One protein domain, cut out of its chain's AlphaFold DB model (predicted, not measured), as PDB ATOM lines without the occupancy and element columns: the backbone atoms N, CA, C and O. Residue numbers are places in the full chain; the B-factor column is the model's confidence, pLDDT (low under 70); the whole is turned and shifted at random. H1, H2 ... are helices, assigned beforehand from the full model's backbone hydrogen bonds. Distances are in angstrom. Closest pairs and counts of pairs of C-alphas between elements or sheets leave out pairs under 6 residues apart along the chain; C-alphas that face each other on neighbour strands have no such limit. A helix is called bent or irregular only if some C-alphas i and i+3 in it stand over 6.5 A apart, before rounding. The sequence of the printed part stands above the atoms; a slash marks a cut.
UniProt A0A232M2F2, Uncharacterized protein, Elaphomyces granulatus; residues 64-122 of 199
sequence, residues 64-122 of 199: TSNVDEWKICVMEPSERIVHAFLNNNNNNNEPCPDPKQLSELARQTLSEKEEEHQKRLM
ATOM      1  N   THR A  64     131.159 153.731  71.577       90.75
ATOM      2  CA  THR A  64     132.127 154.418  70.711       90.75
ATOM      3  C   THR A  64     132.077 153.905  69.269       90.75
ATOM      4  O   THR A  64     133.041 154.084  68.524       90.75
ATOM      5  N   SER A  65     131.017 153.192  68.877       88.94
ATOM      6  CA  SER A  65     130.918 152.549  67.559       88.94
ATOM      7  C   SER A  65     130.754 153.561  66.424       88.94
ATOM      8  O   SER A  65     131.277 153.333  65.332       88.94
ATOM      9  N   ASN A  66     130.068 154.679  66.687       89.94
ATOM     10  CA  ASN A  66     129.872 155.771  65.740       89.94
ATOM     11  C   ASN A  66     130.592 157.044  66.216       89.94
ATOM     12  O   ASN A  66     130.261 157.607  67.259       89.94
ATOM     13  N   VAL A  67     131.577 157.504  65.440       90.06
ATOM     14  CA  VAL A  67     132.363 158.708  65.759       90.06
ATOM     15  C   VAL A  67     131.526 159.979  65.606       90.06
ATOM     16  O   VAL A  67     131.718 160.922  66.371       90.06
ATOM     17  N   ASP A  68     130.558 159.993  64.688       94.19
ATOM     18  CA  ASP A  68     129.697 161.159  64.458       94.19
ATOM     19  C   ASP A  68     128.780 161.436  65.661       94.19
ATOM     20  O   ASP A  68     128.415 162.579  65.940       94.19
ATOM     21  N   GLU A  69     128.467 160.397  66.437       93.12
ATOM     22  CA  GLU A  69     127.641 160.472  67.644       93.12
ATOM     23  C   GLU A  69     128.463 160.642  68.932       93.12
ATOM     24  O   GLU A  69     127.900 160.647  70.028       93.12
ATOM     25  N   TRP A  70     129.786 160.834  68.837       92.75
ATOM     26  CA  TRP A  70     130.695 160.909  69.989       92.75
ATOM     27  C   TRP A  70     130.218 161.869  71.082       92.75
ATOM     28  O   TRP A  70     130.289 161.563  72.275       92.75
ATOM     29  N   LYS A  71     129.719 163.044  70.680       94.06
ATOM     30  CA  LYS A  71     129.250 164.058  71.626       94.06
ATOM     31  C   LYS A  71     128.121 163.517  72.514       94.06
ATOM     32  O   LYS A  71     128.189 163.653  73.730       94.06
ATOM     33  N   ILE A  72     127.133 162.867  71.903       93.25
ATOM     34  CA  ILE A  72     125.911 162.399  72.568       93.25
ATOM     35  C   ILE A  72     126.155 161.067  73.292       93.25
ATOM     36  O   ILE A  72     125.682 160.871  74.408       93.25
ATOM     37  N   CYS A  73     126.912 160.149  72.684       91.31
ATOM     38  CA  CYS A  73     127.093 158.787  73.195       91.31
ATOM     39  C   CYS A  73     128.252 158.645  74.193       91.31
ATOM     40  O   CYS A  73     128.257 157.709  74.997       91.31
ATOM     41  N   VAL A  74     129.228 159.561  74.170       93.62
ATOM     42  CA  VAL A  74     130.452 159.460  74.983       93.62
ATOM     43  C   VAL A  74     130.670 160.702  75.832       93.62
ATOM     44  O   VAL A  74     130.740 160.583  77.054       93.62
ATOM     45  N   MET A  75     130.773 161.884  75.219       94.38
ATOM     46  CA  MET A  75     131.169 163.115  75.918       94.38
ATOM     47  C   MET A  75     130.146 163.523  76.986       94.38
ATOM     48  O   MET A  75     130.482 163.540  78.169       94.38
ATOM     49  N   GLU A  76     128.895 163.774  76.596       93.88
ATOM     50  CA  GLU A  76     127.843 164.234  77.515       93.88
ATOM     51  C   GLU A  76     127.550 163.222  78.646       93.88
ATOM     52  O   GLU A  76     127.476 163.630  79.811       93.88
ATOM     53  N   PRO A  77     127.432 161.899  78.389       93.56
ATOM     54  CA  PRO A  77     127.293 160.915  79.460       93.56
ATOM     55  C   PRO A  77     128.507 160.877  80.393       93.56
ATOM     56  O   PRO A  77     128.325 160.778  81.605       93.56
ATOM     57  N   SER A  78     129.730 160.991  79.863       93.44
ATOM     58  CA  SER A  78     130.953 160.999  80.681       93.44
ATOM     59  C   SER A  78     130.990 162.191  81.626       93.44
ATOM     60  O   SER A  78     131.234 162.018  82.819       93.44
ATOM     61  N   GLU A  79     130.712 163.391  81.113       93.94
ATOM     62  CA  GLU A  79     130.674 164.616  81.917       93.94
ATOM     63  C   GLU A  79     129.643 164.504  83.038       93.94
ATOM     64  O   GLU A  79     129.962 164.772  84.195       93.94
ATOM     65  N   ARG A  80     128.438 164.011  82.724       91.31
ATOM     66  CA  ARG A  80     127.387 163.758  83.720       91.31
ATOM     67  C   ARG A  80     127.836 162.794  84.818       91.31
ATOM     68  O   ARG A  80     127.596 163.062  85.992       91.31
ATOM     69  N   ILE A  81     128.478 161.682  84.455       92.38
ATOM     70  CA  ILE A  81     128.966 160.681  85.419       92.38
ATOM     71  C   ILE A  81     130.037 161.292  86.325       92.38
ATOM     72  O   ILE A  81     129.970 161.138  87.544       92.38
ATOM     73  N   VAL A  82     131.014 161.992  85.743       92.31
ATOM     74  CA  VAL A  82     132.113 162.616  86.494       92.31
ATOM     75  C   VAL A  82     131.584 163.706  87.421       92.31
ATOM     76  O   VAL A  82     131.971 163.748  88.586       92.31
ATOM     77  N   HIS A  83     130.667 164.545  86.942       90.44
ATOM     78  CA  HIS A  83     130.050 165.594  87.747       90.44
ATOM     79  C   HIS A  83     129.293 165.014  88.948       90.44
ATOM     80  O   HIS A  83     129.551 165.416  90.082       90.44
ATOM     81  N   ALA A  84     128.444 164.003  88.730       88.94
ATOM     82  CA  ALA A  84     127.737 163.318  89.813       88.94
ATOM     83  C   ALA A  84     128.710 162.662  90.809       88.94
ATOM     84  O   ALA A  84     128.543 162.785  92.022       88.94
ATOM     85  N   PHE A  85     129.779 162.026  90.318       87.94
ATOM     86  CA  PHE A  85     130.802 161.412  91.167       87.94
ATOM     87  C   PHE A  85     131.518 162.434  92.064       87.94
ATOM     88  O   PHE A  85     131.705 162.188  93.257       87.94
ATOM     89  N   LEU A  86     131.908 163.585  91.512       89.06
ATOM     90  CA  LEU A  86     132.575 164.646  92.270       89.06
ATOM     91  C   LEU A  86     131.625 165.310  93.277       89.06
ATOM     92  O   LEU A  86     132.025 165.564  94.412       89.06
ATOM     93  N   ASN A  87     130.366 165.538  92.902       84.12
ATOM     94  CA  ASN A  87     129.370 166.164  93.776       84.12
ATOM     95  C   ASN A  87     128.952 165.276  94.946       84.12
ATOM     96  O   ASN A  87     128.755 165.779  96.054       84.12
ATOM     97  N   ASN A  88     128.858 163.966  94.726       73.88
ATOM     98  CA  ASN A  88     128.579 163.007  95.789       73.88
ATOM     99  C   ASN A  88     129.672 163.048  96.876       73.88
ATOM    100  O   ASN A  88     129.372 163.071  98.066       73.88
ATOM    101  N   ASN A  89     130.942 163.191  96.477       63.34
ATOM    102  CA  ASN A  89     132.056 163.347  97.421       63.34
ATOM    103  C   ASN A  89     132.040 164.692  98.177       63.34
ATOM    104  O   ASN A  89     132.642 164.793  99.244       63.34
ATOM    105  N   ASN A  90     131.340 165.705  97.657       62.31
ATOM    106  CA  ASN A  90     131.262 167.056  98.222       62.31
ATOM    107  C   ASN A  90     129.997 167.300  99.076       62.31
ATOM    108  O   ASN A  90     129.619 168.450  99.286       62.31
ATOM    109  N   ASN A  91     129.368 166.243  99.608       59.41
ATOM    110  CA  ASN A  91     128.185 166.276 100.494       59.41
ATOM    111  C   ASN A  91     126.844 166.661  99.841       59.41
ATOM    112  O   ASN A  91     125.873 166.906 100.557       59.41
ATOM    113  N   ASN A  92     126.739 166.664  98.508       64.81
ATOM    114  CA  ASN A  92     125.475 166.980  97.827       64.81
ATOM    115  C   ASN A  92     124.545 165.765  97.635       64.81
ATOM    116  O   ASN A  92     123.453 165.931  97.102       64.81
ATOM    117  N   ASN A  93     124.944 164.558  98.077       66.56
ATOM    118  CA  ASN A  93     124.161 163.309  98.010       66.56
ATOM    119  C   ASN A  93     123.526 163.006  96.633       66.56
ATOM    120  O   ASN A  93     122.551 162.261  96.550       66.56
ATOM    121  N   GLU A  94     124.068 163.559  95.546       73.50
ATOM    122  CA  GLU A  94     123.592 163.277  94.195       73.50
ATOM    123  C   GLU A  94     124.041 161.858  93.805       73.50
ATOM    124  O   GLU A  94     125.247 161.592  93.737       73.50
ATOM    125  N   PRO A  95     123.114 160.903  93.602       76.31
ATOM    126  CA  PRO A  95     123.495 159.545  93.255       76.31
ATOM    127  C   PRO A  95     124.065 159.517  91.836       76.31
ATOM    128  O   PRO A  95     123.502 160.107  90.913       76.31
ATOM    129  N   CYS A  96     125.167 158.788  91.640       84.56
ATOM    130  CA  CYS A  96     125.653 158.526  90.290       84.56
ATOM    131  C   CYS A  96     124.564 157.801  89.480       84.56
ATOM    132  O   CYS A  96     123.842 156.969  90.042       84.56
ATOM    133  N   PRO A  97     124.448 158.079  88.168       89.44
ATOM    134  CA  PRO A  97     123.457 157.415  87.335       89.44
ATOM    135  C   PRO A  97     123.660 155.897  87.364       89.44
ATOM    136  O   PRO A  97     124.790 155.418  87.491       89.44
ATOM    137  N   ASP A  98     122.570 155.141  87.227       90.88
ATOM    138  CA  ASP A  98     122.641 153.691  87.041       90.88
ATOM    139  C   ASP A  98     123.336 153.395  85.698       90.88
ATOM    140  O   ASP A  98     122.859 153.867  84.657       90.88
ATOM    141  N   PRO A  99     124.435 152.613  85.681       93.06
ATOM    142  CA  PRO A  99     125.105 152.235  84.444       93.06
ATOM    143  C   PRO A  99     124.193 151.645  83.368       93.06
ATOM    144  O   PRO A  99     124.412 151.894  82.183       93.06
ATOM    145  N   LYS A 100     123.152 150.897  83.756       93.69
ATOM    146  CA  LYS A 100     122.202 150.277  82.815       93.69
ATOM    147  C   LYS A 100     121.259 151.283  82.157       93.69
ATOM    148  O   LYS A 100     120.637 150.951  81.155       93.69
ATOM    149  N   GLN A 101     121.152 152.496  82.694       92.19
ATOM    150  CA  GLN A 101     120.283 153.554  82.170       92.19
ATOM    151  C   GLN A 101     121.007 154.502  81.204       92.19
ATOM    152  O   GLN A 101     120.394 155.439  80.700       92.19
ATOM    153  N   LEU A 102     122.303 154.295  80.935       90.38
ATOM    154  CA  LEU A 102     123.055 155.173  80.031       90.38
ATOM    155  C   LEU A 102     122.688 154.988  78.560       90.38
ATOM    156  O   LEU A 102     122.639 155.965  77.817       90.38
ATOM    157  N   SER A 103     122.465 153.748  78.131       92.75
ATOM    158  CA  SER A 103     122.126 153.414  76.750       92.75
ATOM    159  C   SER A 103     121.503 152.025  76.662       92.75
ATOM    160  O   SER A 103     121.610 151.215  77.586       92.75
ATOM    161  N   GLU A 104     120.884 151.725  75.519       92.19
ATOM    162  CA  GLU A 104     120.379 150.383  75.215       92.19
ATOM    163  C   GLU A 104     121.492 149.329  75.294       92.19
ATOM    164  O   GLU A 104     121.331 148.286  75.929       92.19
ATOM    165  N   LEU A 105     122.654 149.641  74.710       92.81
ATOM    166  CA  LEU A 105     123.820 148.763  74.704       92.81
ATOM    167  C   LEU A 105     124.326 148.481  76.125       92.81
ATOM    168  O   LEU A 105     124.662 147.336  76.444       92.81
ATOM    169  N   ALA A 106     124.367 149.507  76.981       93.62
ATOM    170  CA  ALA A 106     124.740 149.363  78.384       93.62
ATOM    171  C   ALA A 106     123.740 148.481  79.128       93.62
ATOM    172  O   ALA A 106     124.147 147.551  79.825       93.62
ATOM    173  N   ARG A 107     122.437 148.706  78.930       94.94
ATOM    174  CA  ARG A 107     121.393 147.893  79.552       94.94
ATOM    175  C   ARG A 107     121.549 146.418  79.207       94.94
ATOM    176  O   ARG A 107     121.595 145.597  80.117       94.94
ATOM    177  N   GLN A 108     121.655 146.092  77.921       95.38
ATOM    178  CA  GLN A 108     121.767 144.710  77.449       95.38
ATOM    179  C   GLN A 108     123.063 144.059  77.945       95.38
ATOM    180  O   GLN A 108     123.018 143.067  78.668       95.38
ATOM    181  N   THR A 109     124.212 144.679  77.658       93.31
ATOM    182  CA  THR A 109     125.532 144.104  77.968       93.31
ATOM    183  C   THR A 109     125.728 143.878  79.464       93.31
ATOM    184  O   THR A 109     126.274 142.852  79.872       93.31
ATOM    185  N   LEU A 110     125.321 144.838  80.298       94.19
ATOM    186  CA  LEU A 110     125.507 144.734  81.744       94.19
ATOM    187  C   LEU A 110     124.499 143.760  82.366       94.19
ATOM    188  O   LEU A 110     124.886 143.007  83.255       94.19
ATOM    189  N   SER A 111     123.254 143.702  81.876       94.44
ATOM    190  CA  SER A 111     122.250 142.745  82.378       94.44
ATOM    191  C   SER A 111     122.632 141.300  82.050       94.44
ATOM    192  O   SER A 111     122.628 140.453  82.940       94.44
ATOM    193  N   GLU A 112     123.073 141.023  80.817       94.06
ATOM    194  CA  GLU A 112     123.610 139.707  80.428       94.06
ATOM    195  C   GLU A 112     124.746 139.270  81.359       94.06
ATOM    196  O   GLU A 112     124.827 138.125  81.807       94.06
ATOM    197  N   LYS A 113     125.629 140.213  81.696       92.12
ATOM    198  CA  LYS A 113     126.781 139.980  82.564       92.12
ATOM    199  C   LYS A 113     126.404 139.766  84.031       92.12
ATOM    200  O   LYS A 113     127.097 139.021  84.732       92.12
ATOM    201  N   GLU A 114     125.335 140.396  84.507       92.50
ATOM    202  CA  GLU A 114     124.746 140.113  85.820       92.50
ATOM    203  C   GLU A 114     124.148 138.702  85.850       92.50
ATOM    204  O   GLU A 114     124.451 137.938  86.767       92.50
ATOM    205  N   GLU A 115     123.381 138.309  84.831       92.25
ATOM    206  CA  GLU A 115     122.803 136.963  84.725       92.25
ATOM    207  C   GLU A 115     123.871 135.865  84.657       92.25
ATOM    208  O   GLU A 115     123.766 134.851  85.349       92.25
ATOM    209  N   GLU A 116     124.924 136.061  83.857       89.50
ATOM    210  CA  GLU A 116     126.083 135.160  83.810       89.50
ATOM    211  C   GLU A 116     126.725 135.001  85.193       89.50
ATOM    212  O   GLU A 116     127.095 133.895  85.588       89.50
ATOM    213  N   HIS A 117     126.865 136.094  85.946       88.12
ATOM    214  CA  HIS A 117     127.407 136.041  87.301       88.12
ATOM    215  C   HIS A 117     126.486 135.270  88.254       88.12
ATOM    216  O   HIS A 117     126.973 134.394  88.964       88.12
ATOM    217  N   GLN A 118     125.171 135.508  88.218       88.56
ATOM    218  CA  GLN A 118     124.215 134.756  89.042       88.56
ATOM    219  C   GLN A 118     124.247 133.257  88.732       88.56
ATOM    220  O   GLN A 118     124.310 132.438  89.648       88.56
ATOM    221  N   LYS A 119     124.297 132.881  87.449       89.56
ATOM    222  CA  LYS A 119     124.437 131.475  87.034       89.56
ATOM    223  C   LYS A 119     125.714 130.846  87.595       89.56
ATOM    224  O   LYS A 119     125.647 129.733  88.106       89.56
ATOM    225  N   ARG A 120     126.847 131.560  87.572       85.56
ATOM    226  CA  ARG A 120     128.109 131.079  88.173       85.56
ATOM    227  C   ARG A 120     128.008 130.873  89.681       85.56
ATOM    228  O   ARG A 120     128.517 129.878  90.188       85.56
ATOM    229  N   LEU A 121     127.346 131.786  90.394       84.62
ATOM    230  CA  LEU A 121     127.111 131.632  91.832       84.62
ATOM    231  C   LEU A 121     126.261 130.390  92.131       84.62
ATOM    232  O   LEU A 121     126.546 129.675  93.087       84.62
ATOM    233  N   MET A 122     125.257 130.101  91.296       87.44
ATOM    234  CA  MET A 122     124.417 128.907  91.434       87.44
ATOM    235  C   MET A 122     125.164 127.603  91.133       87.44
ATOM    236  O   MET A 122     124.916 126.596  91.791       87.44
TER     237      MET A 122
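What this domain is: This is residues 64 to 122 of the 199 residues of an uncharacterized protein of Elaphomyces granulatus (UniProt A0A232M2F2). Two helices that do not pack on each other make a flat, open zigzag: H1 along one side, the link 90 to 103 folding back between them, and H2 running out from the link, its residues 112 to 122 sticking out. The printed part has 59 residues, with H1 then H2, no named strand, and is all helix. It is loose, with a radius of gyration of the C-alphas of 14.6 A and spans of 39 by 36 by 11 A.

How they stand to each other: Look first at H1, residues 70 to 89, then at H2, residues 104 to 122: they are apart, with no C-alpha of the one within 8 A of the other. A long link of 14 residues joins them. H1 is only just irregular: C-alphas 73 and 76 are 7.0 A apart. In H2 every O i to N i+4 pair is within hydrogen-bond range, in H1 14 of 16.

Where its parts are: Find C-alpha 70 at (130.695, 160.909, 69.989); from there H1 runs 27.6 A to C-alpha 89. H2 runs 27.2 A to C-alpha 122 at (124.417, 128.907, 91.434).

The domain as a whole: The C-alphas farthest apart, of Asp 68 and Met 122, are 42.4 A apart. The printed part has no cut. Residues 89 to 93 have pLDDT under 70.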